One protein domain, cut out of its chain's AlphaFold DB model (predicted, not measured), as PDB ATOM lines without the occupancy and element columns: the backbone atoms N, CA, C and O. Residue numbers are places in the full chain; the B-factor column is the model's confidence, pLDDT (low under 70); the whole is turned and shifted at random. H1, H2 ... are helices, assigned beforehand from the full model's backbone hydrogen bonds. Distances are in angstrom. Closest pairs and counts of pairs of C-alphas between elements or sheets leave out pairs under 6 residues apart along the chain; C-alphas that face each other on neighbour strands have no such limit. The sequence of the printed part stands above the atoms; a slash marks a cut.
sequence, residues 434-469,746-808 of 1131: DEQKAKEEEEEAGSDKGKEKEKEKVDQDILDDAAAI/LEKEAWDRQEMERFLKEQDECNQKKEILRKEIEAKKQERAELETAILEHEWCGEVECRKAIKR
ATOM      1  N   ASP A 434     -39.040  44.393  94.584       57.84
ATOM      2  CA  ASP A 434     -38.888  45.512  95.522       57.84
ATOM      3  C   ASP A 434     -38.304  45.076  96.884       57.84
ATOM      4  O   ASP A 434     -37.699  45.878  97.588       57.84
ATOM      5  N   GLU A 435     -38.435  43.792  97.250       58.34
ATOM      6  CA  GLU A 435     -37.892  43.224  98.496       58.34
ATOM      7  C   GLU A 435     -36.485  42.621  98.335       58.34
ATOM      8  O   GLU A 435     -35.869  42.266  99.341       58.34
ATOM      9  N   GLN A 436     -35.974  42.478  97.105       57.34
ATOM     10  CA  GLN A 436     -34.590  42.048  96.853       57.34
ATOM     11  C   GLN A 436     -33.633  43.230  96.993       57.34
ATOM     12  O   GLN A 436     -32.795  43.217  97.892       57.34
ATOM     13  N   LYS A 437     -33.832  44.290  96.195       55.34
ATOM     14  CA  LYS A 437     -32.960  45.475  96.208       55.34
ATOM     15  C   LYS A 437     -32.814  46.091  97.594       55.34
ATOM     16  O   LYS A 437     -31.701  46.343  98.030       55.34
ATOM     17  N   ALA A 438     -33.918  46.237  98.328       57.78
ATOM     18  CA  ALA A 438     -33.883  46.762  99.692       57.78
ATOM     19  C   ALA A 438     -33.006  45.920 100.645       57.78
ATOM     20  O   ALA A 438     -32.358  46.475 101.524       57.78
ATOM     21  N   LYS A 439     -32.947  44.592 100.461       57.69
ATOM     22  CA  LYS A 439     -32.093  43.694 101.261       57.69
ATOM     23  C   LYS A 439     -30.637  43.698 100.804       57.69
ATOM     24  O   LYS A 439     -29.749  43.562 101.637       57.69
ATOM     25  N   GLU A 440     -30.396  43.841  99.505       58.06
ATOM     26  CA  GLU A 440     -29.054  43.984  98.931       58.06
ATOM     27  C   GLU A 440     -28.420  45.313  99.381       58.06
ATOM     28  O   GLU A 440     -27.288  45.320  99.851       58.06
ATOM     29  N   GLU A 441     -29.185  46.408  99.364       58.53
ATOM     30  CA  GLU A 441     -28.777  47.731  99.859       58.53
ATOM     31  C   GLU A 441     -28.562  47.744 101.394       58.53
ATOM     32  O   GLU A 441     -27.585  48.325 101.876       58.53
ATOM     33  N   GLU A 442     -29.402  47.050 102.183       60.53
ATOM     34  CA  GLU A 442     -29.176  46.858 103.630       60.53
ATOM     35  C   GLU A 442     -27.916  46.020 103.933       60.53
ATOM     36  O   GLU A 442     -27.174  46.340 104.865       60.53
ATOM     37  N   GLU A 443     -27.644  44.965 103.158       57.41
ATOM     38  CA  GLU A 443     -26.446  44.128 103.315       57.41
ATOM     39  C   GLU A 443     -25.180  44.834 102.791       57.41
ATOM     40  O   GLU A 443     -24.082  44.614 103.312       57.41
ATOM     41  N   GLU A 444     -25.311  45.768 101.841       57.25
ATOM     42  CA  GLU A 444     -24.190  46.589 101.393       57.25
ATOM     43  C   GLU A 444     -23.774  47.630 102.447       57.25
ATOM     44  O   GLU A 444     -22.575  47.771 102.713       57.25
ATOM     45  N   ALA A 445     -24.746  48.262 103.120       54.06
ATOM     46  CA  ALA A 445     -24.531  49.130 104.284       54.06
ATOM     47  C   ALA A 445     -24.132  48.361 105.571       54.06
ATOM     48  O   ALA A 445     -23.664  48.953 106.550       54.06
ATOM     49  N   GLY A 446     -24.306  47.036 105.580       50.53
ATOM     50  CA  GLY A 446     -24.181  46.137 106.729       50.53
ATOM     51  C   GLY A 446     -22.758  45.746 107.154       50.53
ATOM     52  O   GLY A 446     -22.472  44.562 107.296       50.53
ATOM     53  N   SER A 447     -21.898  46.723 107.473       46.28
ATOM     54  CA  SER A 447     -20.578  46.548 108.124       46.28
ATOM     55  C   SER A 447     -19.465  45.878 107.288       46.28
ATOM     56  O   SER A 447     -19.369  44.650 107.207       46.28
ATOM     57  N   ASP A 448     -18.484  46.685 106.854       56.53
ATOM     58  CA  ASP A 448     -17.214  46.257 106.226       56.53
ATOM     59  C   ASP A 448     -16.525  45.089 106.947       56.53
ATOM     60  O   ASP A 448     -16.070  44.139 106.317       56.53
ATOM     61  N   LYS A 449     -16.525  45.098 108.288       56.44
ATOM     62  CA  LYS A 449     -15.894  44.055 109.125       56.44
ATOM     63  C   LYS A 449     -16.562  42.677 109.032       56.44
ATOM     64  O   LYS A 449     -16.036  41.708 109.578       56.44
ATOM     65  N   GLY A 450     -17.739  42.594 108.409       54.62
ATOM     66  CA  GLY A 450     -18.377  41.337 108.022       54.62
ATOM     67  C   GLY A 450     -17.831  40.847 106.682       54.62
ATOM     68  O   GLY A 450     -17.333  39.727 106.602       54.62
ATOM     69  N   LYS A 451     -17.843  41.724 105.668       57.34
ATOM     70  CA  LYS A 451     -17.328  41.465 104.313       57.34
ATOM     71  C   LYS A 451     -15.850  41.058 104.322       57.34
ATOM     72  O   LYS A 451     -15.494  40.060 103.707       57.34
ATOM     73  N   GLU A 452     -15.016  41.768 105.081       68.19
ATOM     74  CA  GLU A 452     -13.582  41.482 105.251       68.19
ATOM     75  C   GLU A 452     -13.340  40.051 105.768       68.19
ATOM     76  O   GLU A 452     -12.509  39.330 105.224       68.19
ATOM     77  N   LYS A 453     -14.146  39.592 106.737       65.31
ATOM     78  CA  LYS A 453     -14.055  38.240 107.314       65.31
ATOM     79  C   LYS A 453     -14.702  37.143 106.473       65.31
ATOM     80  O   LYS A 453     -14.266  35.996 106.541       65.31
ATOM     81  N   GLU A 454     -15.754  37.448 105.711       66.38
ATOM     82  CA  GLU A 454     -16.284  36.488 104.734       66.38
ATOM     83  C   GLU A 454     -15.271  36.290 103.597       66.38
ATOM     84  O   GLU A 454     -15.053  35.147 103.200       66.38
ATOM     85  N   LYS A 455     -14.570  37.355 103.173       68.94
ATOM     86  CA  LYS A 455     -13.471  37.285 102.202       68.94
ATOM     87  C   LYS A 455     -12.257  36.512 102.734       68.94
ATOM     88  O   LYS A 455     -11.887  35.523 102.119       68.94
ATOM     89  N   GLU A 456     -11.700  36.893 103.886       74.31
ATOM     90  CA  GLU A 456     -10.576  36.200 104.556       74.31
ATOM     91  C   GLU A 456     -10.824  34.683 104.644       74.31
ATOM     92  O   GLU A 456      -9.974  33.859 104.306       74.31
ATOM     93  N   LYS A 457     -12.047  34.302 105.027       73.69
ATOM     94  CA  LYS A 457     -12.468  32.904 105.088       73.69
ATOM     95  C   LYS A 457     -12.626  32.252 103.709       73.69
ATOM     96  O   LYS A 457     -12.325  31.070 103.578       73.69
ATOM     97  N   VAL A 458     -13.129  32.974 102.708       67.31
ATOM     98  CA  VAL A 458     -13.237  32.490 101.323       67.31
ATOM     99  C   VAL A 458     -11.857  32.217 100.731       67.31
ATOM    100  O   VAL A 458     -11.669  31.160 100.132       67.31
ATOM    101  N   ASP A 459     -10.900  33.117 100.953       71.50
ATOM    102  CA  ASP A 459      -9.515  32.964 100.511       71.50
ATOM    103  C   ASP A 459      -8.860  31.754 101.218       71.50
ATOM    104  O   ASP A 459      -8.234  30.924 100.559       71.50
ATOM    105  N   GLN A 460      -9.109  31.550 102.521       74.56
ATOM    106  CA  GLN A 460      -8.663  30.344 103.239       74.56
ATOM    107  C   GLN A 460      -9.346  29.049 102.759       74.56
ATOM    108  O   GLN A 460      -8.678  28.027 102.635       74.56
ATOM    109  N   ASP A 461     -10.656  29.051 102.473       71.94
ATOM    110  CA  ASP A 461     -11.343  27.873 101.918       71.94
ATOM    111  C   ASP A 461     -10.777  27.515 100.516       71.94
ATOM    112  O   ASP A 461     -10.662  26.331 100.206       71.94
ATOM    113  N   ILE A 462     -10.343  28.497  99.703       73.19
ATOM    114  CA  ILE A 462      -9.634  28.258  98.423       73.19
ATOM    115  C   ILE A 462      -8.240  27.650  98.654       73.19
ATOM    116  O   ILE A 462      -7.865  26.701  97.962       73.19
ATOM    117  N   LEU A 463      -7.473  28.169  99.623       70.44
ATOM    118  CA  LEU A 463      -6.146  27.644  99.970       70.44
ATOM    119  C   LEU A 463      -6.216  26.201 100.499       70.44
ATOM    120  O   LEU A 463      -5.405  25.367 100.096       70.44
ATOM    121  N   ASP A 464      -7.202  25.892 101.347       68.75
ATOM    122  CA  ASP A 464      -7.449  24.542 101.871       68.75
ATOM    123  C   ASP A 464      -7.753  23.536 100.745       68.75
ATOM    124  O   ASP A 464      -7.205  22.430 100.736       68.75
ATOM    125  N   ASP A 465      -8.614  23.913  99.791       67.19
ATOM    126  CA  ASP A 465      -8.998  23.049  98.669       67.19
ATOM    127  C   ASP A 465      -7.830  22.840  97.682       67.19
ATOM    128  O   ASP A 465      -7.619  21.720  97.215       67.19
ATOM    129  N   ALA A 466      -7.022  23.872  97.408       67.56
ATOM    130  CA  ALA A 466      -5.845  23.763  96.540       67.56
ATOM    131  C   ALA A 466      -4.718  22.923  97.183       67.56
ATOM    132  O   ALA A 466      -4.173  22.011  96.556       67.56
ATOM    133  N   ALA A 467      -4.420  23.135  98.471       66.25
ATOM    134  CA  ALA A 467      -3.446  22.320  99.206       66.25
ATOM    135  C   ALA A 467      -3.845  20.831  99.261       66.25
ATOM    136  O   ALA A 467      -2.984  19.945  99.210       66.25
ATOM    137  N   ALA A 468      -5.152  20.543  99.310       63.62
ATOM    138  CA  ALA A 468      -5.676  19.183  99.276       63.62
ATOM    139  C   ALA A 468      -5.486  18.478  97.919       63.62
ATOM    140  O   ALA A 468      -5.332  17.256  97.915       63.62
ATOM    141  N   ILE A 469      -5.467  19.205  96.792       60.38
ATOM    142  CA  ILE A 469      -5.252  18.623  95.453       60.38
ATOM    143  C   ILE A 469      -3.797  18.177  95.276       60.38
ATOM    144  O   ILE A 469      -3.548  17.064  94.814       60.38
ATOM    145  N   LEU A 746      38.812  13.657  96.637       88.69
ATOM    146  CA  LEU A 746      38.016  13.477  95.417       88.69
ATOM    147  C   LEU A 746      36.677  12.766  95.687       88.69
ATOM    148  O   LEU A 746      35.670  13.126  95.080       88.69
ATOM    149  N   GLU A 747      36.644  11.802  96.614       86.31
ATOM    150  CA  GLU A 747      35.404  11.180  97.099       86.31
ATOM    151  C   GLU A 747      34.513  12.195  97.832       86.31
ATOM    152  O   GLU A 747      33.313  12.248  97.557       86.31
ATOM    153  N   LYS A 748      35.081  13.052  98.698       88.94
ATOM    154  CA  LYS A 748      34.319  14.120  99.363       88.94
ATOM    155  C   LYS A 748      33.772  15.128  98.355       88.94
ATOM    156  O   LYS A 748      32.586  15.412  98.399       88.94
ATOM    157  N   GLU A 749      34.579  15.620  97.419       91.44
ATOM    158  CA  GLU A 749      34.100  16.540  96.383       91.44
ATOM    159  C   GLU A 749      33.018  15.910  95.489       91.44
ATOM    160  O   GLU A 749      32.129  16.605  95.007       91.44
ATOM    161  N   ALA A 750      33.094  14.602  95.217       89.62
ATOM    162  CA  ALA A 750      32.049  13.894  94.482       89.62
ATOM    163  C   ALA A 750      30.745  13.809  95.292       89.62
ATOM    164  O   ALA A 750      29.674  14.002  94.722       89.62
ATOM    165  N   TRP A 751      30.836  13.583  96.605       87.31
ATOM    166  CA  TRP A 751      29.691  13.602  97.513       87.31
ATOM    167  C   TRP A 751      29.099  15.013  97.670       87.31
ATOM    168  O   TRP A 751      27.900  15.185  97.477       87.31
ATOM    169  N   ASP A 752      29.932  16.033  97.904       89.25
ATOM    170  CA  ASP A 752      29.522  17.440  97.995       89.25
ATOM    171  C   ASP A 752      28.807  17.888  96.697       89.25
ATOM    172  O   ASP A 752      27.783  18.566  96.754       89.25
ATOM    173  N   ARG A 753      29.292  17.460  95.514       91.69
ATOM    174  CA  ARG A 753      28.617  17.699  94.220       91.69
ATOM    175  C   ARG A 753      27.260  16.991  94.118       91.69
ATOM    176  O   ARG A 753      26.302  17.621  93.685       91.69
ATOM    177  N   GLN A 754      27.157  15.725  94.530       91.12
ATOM    178  CA  GLN A 754      25.889  14.973  94.513       91.12
ATOM    179  C   GLN A 754      24.846  15.541  95.484       91.12
ATOM    180  O   GLN A 754      23.653  15.520  95.188       91.12
ATOM    181  N   GLU A 755      25.276  16.056  96.635       93.19
ATOM    182  CA  GLU A 755      24.377  16.661  97.619       93.19
ATOM    183  C   GLU A 755      23.889  18.046  97.153       93.19
ATOM    184  O   GLU A 755      22.707  18.354  97.289       93.19
ATOM    185  N   MET A 756      24.745  18.838  96.490       91.06
ATOM    186  CA  MET A 756      24.327  20.071  95.802       91.06
ATOM    187  C   MET A 756      23.362  19.802  94.635       91.06
ATOM    188  O   MET A 756      22.385  20.529  94.471       91.06
ATOM    189  N   GLU A 757      23.597  18.754  93.838       92.88
ATOM    190  CA  GLU A 757      22.697  18.342  92.749       92.88
ATOM    191  C   GLU A 757      21.327  17.888  93.289       92.88
ATOM    192  O   GLU A 757      20.289  18.260  92.736       92.88
ATOM    193  N   ARG A 758      21.300  17.164  94.422       92.31
ATOM    194  CA  ARG A 758      20.055  16.855  95.145       92.31
ATOM    195  C   ARG A 758      19.348  18.126  95.609       92.31
ATOM    196  O   ARG A 758      18.159  18.266  95.344       92.31
ATOM    197  N   PHE A 759      20.059  19.040  96.271       92.31
ATOM    198  CA  PHE A 759      19.472  20.266  96.813       92.31
ATOM    199  C   PHE A 759      18.824  21.130  95.721       92.31
ATOM    200  O   PHE A 759      17.687  21.571  95.883       92.31
ATOM    201  N   LEU A 760      19.498  21.313  94.580       92.06
ATOM    202  CA  LEU A 760      18.935  22.035  93.433       92.06
ATOM    203  C   LEU A 760      17.671  21.347  92.897       92.06
ATOM    204  O   LEU A 760      16.662  22.008  92.674       92.06
ATOM    205  N   LYS A 761      17.675  20.012  92.782       92.00
ATOM    206  CA  LYS A 761      16.495  19.248  92.355       92.00
ATOM    207  C   LYS A 761      15.323  19.358  93.341       92.00
ATOM    208  O   LYS A 761      14.176  19.468  92.914       92.00
ATOM    209  N   GLU A 762      15.587  19.352  94.646       91.69
ATOM    210  CA  GLU A 762      14.567  19.565  95.683       91.69
ATOM    211  C   GLU A 762      14.013  21.003  95.655       91.69
ATOM    212  O   GLU A 762      12.808  21.209  95.829       91.69
ATOM    213  N   GLN A 763      14.863  21.993  95.361       92.06
ATOM    214  CA  GLN A 763      14.464  23.385  95.153       92.06
ATOM    215  C   GLN A 763      13.591  23.552  93.896       92.06
ATOM    216  O   GLN A 763      12.547  24.203  93.969       92.06
ATOM    217  N   ASP A 764      13.949  22.916  92.779       92.19
ATOM    218  CA  ASP A 764      13.159  22.932  91.543       92.19
ATOM    219  C   ASP A 764      11.808  22.227  91.714       92.19
ATOM    220  O   ASP A 764      10.774  22.774  91.331       92.19
ATOM    221  N   GLU A 765      11.769  21.064  92.371       89.75
ATOM    222  CA  GLU A 765      10.508  20.396  92.717       89.75
ATOM    223  C   GLU A 765       9.625  21.251  93.641       89.75
ATOM    224  O   GLU A 765       8.399  21.227  93.524       89.75
ATOM    225  N   CYS A 766      10.222  22.016  94.562       87.50
ATOM    226  CA  CYS A 766       9.508  22.965  95.418       87.50
ATOM    227  C   CYS A 766       8.939  24.147  94.612       87.50
ATOM    228  O   CYS A 766       7.783  24.532  94.805       87.50
ATOM    229  N   ASN A 767       9.712  24.689  93.669       89.06
ATOM    230  CA  ASN A 767       9.281  25.777  92.791       89.06
ATOM    231  C   ASN A 767       8.153  25.335  91.844       89.06
ATOM    232  O   ASN A 767       7.139  26.025  91.753       89.06
ATOM    233  N   GLN A 768       8.262  24.150  91.233       91.06
ATOM    234  CA  GLN A 768       7.203  23.569  90.398       91.06
ATOM    235  C   GLN A 768       5.899  23.373  91.189       91.06
ATOM    236  O   GLN A 768       4.833  23.776  90.726       91.06
ATOM    237  N   LYS A 769       5.967  22.838  92.420       88.25
ATOM    238  CA  LYS A 769       4.791  22.695  93.303       88.25
ATOM    239  C   LYS A 769       4.136  24.049  93.616       88.25
ATOM    240  O   LYS A 769       2.912  24.149  93.573       88.25
ATOM    241  N   LYS A 770       4.925  25.105  93.863       87.56
ATOM    242  CA  LYS A 770       4.414  26.478  94.060       87.56
ATOM    243  C   LYS A 770       3.761  27.053  92.799       87.56
ATOM    244  O   LYS A 770       2.748  27.737  92.909       87.56
ATOM    245  N   GLU A 771       4.315  26.797  91.615       91.56
ATOM    246  CA  GLU A 771       3.749  27.287  90.353       91.56
ATOM    247  C   GLU A 771       2.418  26.598  90.013       91.56
ATOM    248  O   GLU A 771       1.465  27.269  89.619       91.56
ATOM    249  N   ILE A 772       2.318  25.282  90.231       88.94
ATOM    250  CA  ILE A 772       1.056  24.544  90.078       88.94
ATOM    251  C   ILE A 772       0.017  25.082  91.072       88.94
ATOM    252  O   ILE A 772      -1.083  25.438  90.654       88.94
ATOM    253  N   LEU A 773       0.382  25.248  92.352       84.88
ATOM    254  CA  LEU A 773      -0.514  25.800  93.377       84.88
ATOM    255  C   LEU A 773      -1.047  27.194  92.996       84.88
ATOM    256  O   LEU A 773      -2.239  27.451  93.135       84.88
ATOM    257  N   ARG A 774      -0.192  28.081  92.463       88.00
ATOM    258  CA  ARG A 774      -0.604  29.405  91.954       88.00
ATOM    259  C   ARG A 774      -1.652  29.291  90.843       88.00
ATOM    260  O   ARG A 774      -2.654  30.000  90.887       88.00
ATOM    261  N   LYS A 775      -1.446  28.392  89.874       90.44
ATOM    262  CA  LYS A 775      -2.379  28.171  88.753       90.44
ATOM    263  C   LYS A 775      -3.713  27.579  89.219       90.44
ATOM    264  O   LYS A 775      -4.758  28.013  88.744       90.44
ATOM    265  N   GLU A 776      -3.696  26.650  90.176       86.25
ATOM    266  CA  GLU A 776      -4.918  26.080  90.762       86.25
ATOM    267  C   GLU A 776      -5.709  27.106  91.590       86.25
ATOM    268  O   GLU A 776      -6.933  27.173  91.465       86.25
ATOM    269  N   ILE A 777      -5.029  27.948  92.379       85.06
ATOM    270  CA  ILE A 777      -5.660  29.048  93.125       85.06
ATOM    271  C   ILE A 777      -6.343  30.034  92.169       85.06
ATOM    272  O   ILE A 777      -7.494  30.400  92.400       85.06
ATOM    273  N   GLU A 778      -5.672  30.454  91.093       89.12
ATOM    274  CA  GLU A 778      -6.244  31.436  90.165       89.12
ATOM    275  C   GLU A 778      -7.424  30.858  89.370       89.12
ATOM    276  O   GLU A 778      -8.469  31.501  89.267       89.12
ATOM    277  N   ALA A 779      -7.331  29.597  88.929       87.62
ATOM    278  CA  ALA A 779      -8.464  28.884  88.338       87.62
ATOM    279  C   ALA A 779      -9.663  28.803  89.306       87.62
ATOM    280  O   ALA A 779     -10.805  29.016  88.897       87.62
ATOM    281  N   LYS A 780      -9.423  28.574  90.608       84.38
ATOM    282  CA  LYS A 780     -10.484  28.560  91.633       84.38
ATOM    283  C   LYS A 780     -11.074  29.939  91.943       84.38
ATOM    284  O   LYS A 780     -12.246  30.008  92.320       84.38
ATOM    285  N   LYS A 781     -10.329  31.034  91.748       87.62
ATOM    286  CA  LYS A 781     -10.893  32.398  91.773       87.62
ATOM    287  C   LYS A 781     -11.777  32.656  90.553       87.62
ATOM    288  O   LYS A 781     -12.885  33.156  90.726       87.62
ATOM    289  N   GLN A 782     -11.328  32.281  89.351       88.56
ATOM    290  CA  GLN A 782     -12.116  32.443  88.124       88.56
ATOM    291  C   GLN A 782     -13.437  31.663  88.206       88.56
ATOM    292  O   GLN A 782     -14.503  32.253  88.048       88.56
ATOM    293  N   GLU A 783     -13.383  30.374  88.559       86.19
ATOM    294  CA  GLU A 783     -14.567  29.538  88.801       86.19
ATOM    295  C   GLU A 783     -15.570  30.195  89.774       86.19
ATOM    296  O   GLU A 783     -16.786  30.125  89.582       86.19
ATOM    297  N   ARG A 784     -15.070  30.843  90.836       85.69
ATOM    298  CA  ARG A 784     -15.903  31.550  91.817       85.69
ATOM    299  C   ARG A 784     -16.527  32.824  91.244       85.69
ATOM    300  O   ARG A 784     -17.698  33.069  91.512       85.69
ATOM    301  N   ALA A 785     -15.795  33.604  90.452       87.25
ATOM    302  CA  ALA A 785     -16.328  34.798  89.795       87.25
ATOM    303  C   ALA A 785     -17.414  34.448  88.754       87.25
ATOM    304  O   ALA A 785     -18.445  35.119  88.673       87.25
ATOM    305  N   GLU A 786     -17.237  33.346  88.017       88.19
ATOM    306  CA  GLU A 786     -18.260  32.778  87.127       88.19
ATOM    307  C   GLU A 786     -19.515  32.351  87.913       88.19
ATOM    308  O   GLU A 786     -20.640  32.664  87.518       88.19
ATOM    309  N   LEU A 787     -19.338  31.697  89.068       86.88
ATOM    310  CA  LEU A 787     -20.441  31.326  89.960       86.88
ATOM    311  C   LEU A 787     -21.178  32.546  90.536       86.88
ATOM    312  O   LEU A 787     -22.406  32.556  90.569       86.88
ATOM    313  N   GLU A 788     -20.455  33.568  90.991       87.44
ATOM    314  CA  GLU A 788     -21.039  34.807  91.518       87.44
ATOM    315  C   GLU A 788     -21.811  35.569  90.431       87.44
ATOM    316  O   GLU A 788     -22.907  36.060  90.702       87.44
ATOM    317  N   THR A 789     -21.328  35.552  89.184       87.75
ATOM    318  CA  THR A 789     -22.067  36.076  88.022       87.75
ATOM    319  C   THR A 789     -23.374  35.302  87.796       87.75
ATOM    320  O   THR A 789     -24.445  35.906  87.742       87.75
ATOM    321  N   ALA A 790     -23.329  33.965  87.770       86.62
ATOM    322  CA  ALA A 790     -24.518  33.126  87.580       86.62
ATOM    323  C   ALA A 790     -25.572  33.281  88.704       86.62
ATOM    324  O   ALA A 790     -26.774  33.153  88.461       86.62
ATOM    325  N   ILE A 791     -25.151  33.597  89.937       87.06
ATOM    326  CA  ILE A 791     -26.061  33.890  91.061       87.06
ATOM    327  C   ILE A 791     -26.845  35.197  90.843       87.06
ATOM    328  O   ILE A 791     -27.968  35.307  91.336       87.06
ATOM    329  N   LEU A 792     -26.284  36.165  90.109       83.75
ATOM    330  CA  LEU A 792     -26.936  37.443  89.786       83.75
ATOM    331  C   LEU A 792     -27.891  37.338  88.582       83.75
ATOM    332  O   LEU A 792     -28.869  38.080  88.507       83.75
ATOM    333  N   GLU A 793     -27.645  36.410  87.652       85.50
ATOM    334  CA  GLU A 793     -28.519  36.165  86.491       85.50
ATOM    335  C   GLU A 793     -29.829  35.441  86.860       85.50
ATOM    336  O   GLU A 793     -30.868  35.622  86.211       85.50
ATOM    337  N   HIS A 794     -29.806  34.621  87.915       84.62
ATOM    338  CA  HIS A 794     -30.958  33.857  88.388       84.62
ATOM    339  C   HIS A 794     -31.716  34.568  89.517       84.62
ATOM    340  O   HIS A 794     -31.122  35.104  90.445       84.62
ATOM    341  N   GLU A 795     -33.054  34.519  89.503       85.12
ATOM    342  CA  GLU A 795     -33.861  35.148  90.560       85.12
ATOM    343  C   GLU A 795     -34.163  34.166  91.714       85.12
ATOM    344  O   GLU A 795     -34.603  33.025  91.531       85.12
ATOM    345  N   TRP A 796     -33.895  34.621  92.940       86.19
ATOM    346  CA  TRP A 796     -34.039  33.869  94.184       86.19
ATOM    347  C   TRP A 796     -34.582  34.779  95.293       86.19
ATOM    348  O   TRP A 796     -34.315  35.980  95.316       86.19
ATOM    349  N   CYS A 797     -35.388  34.236  96.209       84.56
ATOM    350  CA  CYS A 797     -35.976  35.033  97.280       84.56
ATOM    351  C   CYS A 797     -34.967  35.261  98.416       84.56
ATOM    352  O   CYS A 797     -34.210  34.358  98.777       84.56
ATOM    353  N   GLY A 798     -35.001  36.453  99.022       78.12
ATOM    354  CA  GLY A 798     -34.145  36.848 100.150       78.12
ATOM    355  C   GLY A 798     -34.489  36.160 101.479       78.12
ATOM    356  O   GLY A 798     -34.643  36.839 102.496       78.12
ATOM    357  N   GLU A 799     -34.667  34.841 101.450       83.94
ATOM    358  CA  GLU A 799     -34.836  33.939 102.589       83.94
ATOM    359  C   GLU A 799     -33.485  33.294 102.944       83.94
ATOM    360  O   GLU A 799     -32.675  32.967 102.072       83.94
ATOM    361  N   VAL A 800     -33.225  33.095 104.235       84.25
ATOM    362  CA  VAL A 800     -31.901  32.767 104.778       84.25
ATOM    363  C   VAL A 800     -31.380  31.415 104.286       84.25
ATOM    364  O   VAL A 800     -30.186  31.294 104.009       84.25
ATOM    365  N   GLU A 801     -32.241  30.404 104.142       83.12
ATOM    366  CA  GLU A 801     -31.834  29.100 103.594       83.12
ATOM    367  C   GLU A 801     -31.698  29.129 102.062       83.12
ATOM    368  O   GLU A 801     -30.790  28.493 101.526       83.12
ATOM    369  N   CYS A 802     -32.514  29.919 101.351       84.88
ATOM    370  CA  CYS A 802     -32.393  30.071  99.895       84.88
ATOM    371  C   CYS A 802     -31.077  30.763  99.521       84.88
ATOM    372  O   CYS A 802     -30.355  30.274  98.654       84.88
ATOM    373  N   ARG A 803     -30.692  31.810 100.262       84.12
ATOM    374  CA  ARG A 803     -29.401  32.508 100.125       84.12
ATOM    375  C   ARG A 803     -28.178  31.610 100.376       84.12
ATOM    376  O   ARG A 803     -27.117  31.838  99.803       84.12
ATOM    377  N   LYS A 804     -28.306  30.573 101.213       85.19
ATOM    378  CA  LYS A 804     -27.241  29.571 101.440       85.19
ATOM    379  C   LYS A 804     -27.189  28.512 100.340       85.19
ATOM    380  O   LYS A 804     -26.101  28.062  99.993       85.19
ATOM    381  N   ALA A 805     -28.347  28.112  99.815       84.06
ATOM    382  CA  ALA A 805     -28.453  27.124  98.748       84.06
ATOM    383  C   ALA A 805     -28.008  27.692  97.388       84.06
ATOM    384  O   ALA A 805     -27.286  27.012  96.663       84.06
ATOM    385  N   ILE A 806     -28.377  28.939  97.066       87.38
ATOM    386  CA  ILE A 806     -28.014  29.599  95.801       87.38
ATOM    387  C   ILE A 806     -26.492  29.782  95.677       87.38
ATOM    388  O   ILE A 806     -25.927  29.379  94.667       87.38
ATOM    389  N   LYS A 807     -25.810  30.205  96.759       87.69
ATOM    390  CA  LYS A 807     -24.335  30.286  96.888       87.69
ATOM    391  C   LYS A 807     -23.593  28.942  96.700       87.69
ATOM    392  O   LYS A 807     -22.375  28.898  96.847       87.69
ATOM    393  N   ARG A 808     -24.300  27.830  96.456       88.31
ATOM    394  CA  ARG A 808     -23.739  26.471  96.342       88.31
ATOM    395  C   ARG A 808     -24.333  25.627  95.215       88.31
ATOM    396  O   ARG A 808     -23.892  24.497  95.048       88.31
TER     397      ARG A 808
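Overview. This is residues 434 to 469 and 746 to 808 of the 1131 residues of the protein "MYC binding protein 2, putative" of Acanthamoeba castellanii str. Neff (UniProt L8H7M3). One very long helix, H3, makes the longest axis, and H2 runs slantwise across to it, meeting it partway along with its last turns. H1 and H2 form a corner at residues 446 to 447, making a loose, open frame with the later part of H3, while residues 746 to 771 of H3 stick out as a long bare arm and the short H4 folds back near H3's last turns. The printed part has 99 residues with four named helices, in the order H1, H2, H3, H4, and no named strand; its class is all helix. It is extended, with a radius of gyration of the C-alphas of 23.2 A, and the C-alphas span 83 by 26 by 17 A.

Arrangement. H1, residues 434 to 445, touches no helix. It is apart from H2, residues 448 to 469, though a tight link of 2 residues joins them. H2 touches H3, residues 746 to 793, at a steep tilt of 51 degrees, opposite ways. The closest C-alphas of H2 and H3, those of Ala 466 and Glu 776, are 6.3 A apart. H2 touches H3 with residues 462 to 467 alone, and H3 touches H2 with residues 773 to 781 alone. H4, residues 800 to 806, is close to H3 but not clearly touching; their closest C-alphas, those of Ile 791 and Ile 806, are 6.7 A apart. Their lines stand at a steep tilt of 64 degrees, opposite ways. H4 is apart from H1 and from H2, and H1 is apart from H3. Every O i to N i+4 pair is within hydrogen-bond range in H3 and H4, against 6 of 8 in H1 and 17 of 18 in H2.

Along the chain. H1 begins at C-alpha 434, at (-38.888, 45.512, 95.522), and its 12 residues measure 17.2 A from first to last C-alpha. H2, 22 residues, measures 32.0 A. H3, 48 residues, measures 70.9 A, from C-alpha 746 at (38.016, 13.477, 95.417) to C-alpha 793 at (-28.519, 36.165, 86.491). H4, 7 residues, measures 10.3 A and ends at C-alpha 806, at (-28.014, 29.599, 95.801).

Size, cuts and confidence. The two C-alphas farthest apart, those of Asp 434 and Leu 746, are 83.3 A apart. Without the stretches that stand free, residues 444 to 450, 452 to 457 and 746 to 771, the body of 60 residues spans 45 by 19 by 19 A. Residues 470 to 745 are cut out, and C-alphas 469 and 746 are 43.6 A apart across the cut. The link from H3 to H4, 6 residues, is short. The mean pLDDT of the printed part is 78.7; residues 434 to 455, residue 458 and residues 464 to 469 are under 70.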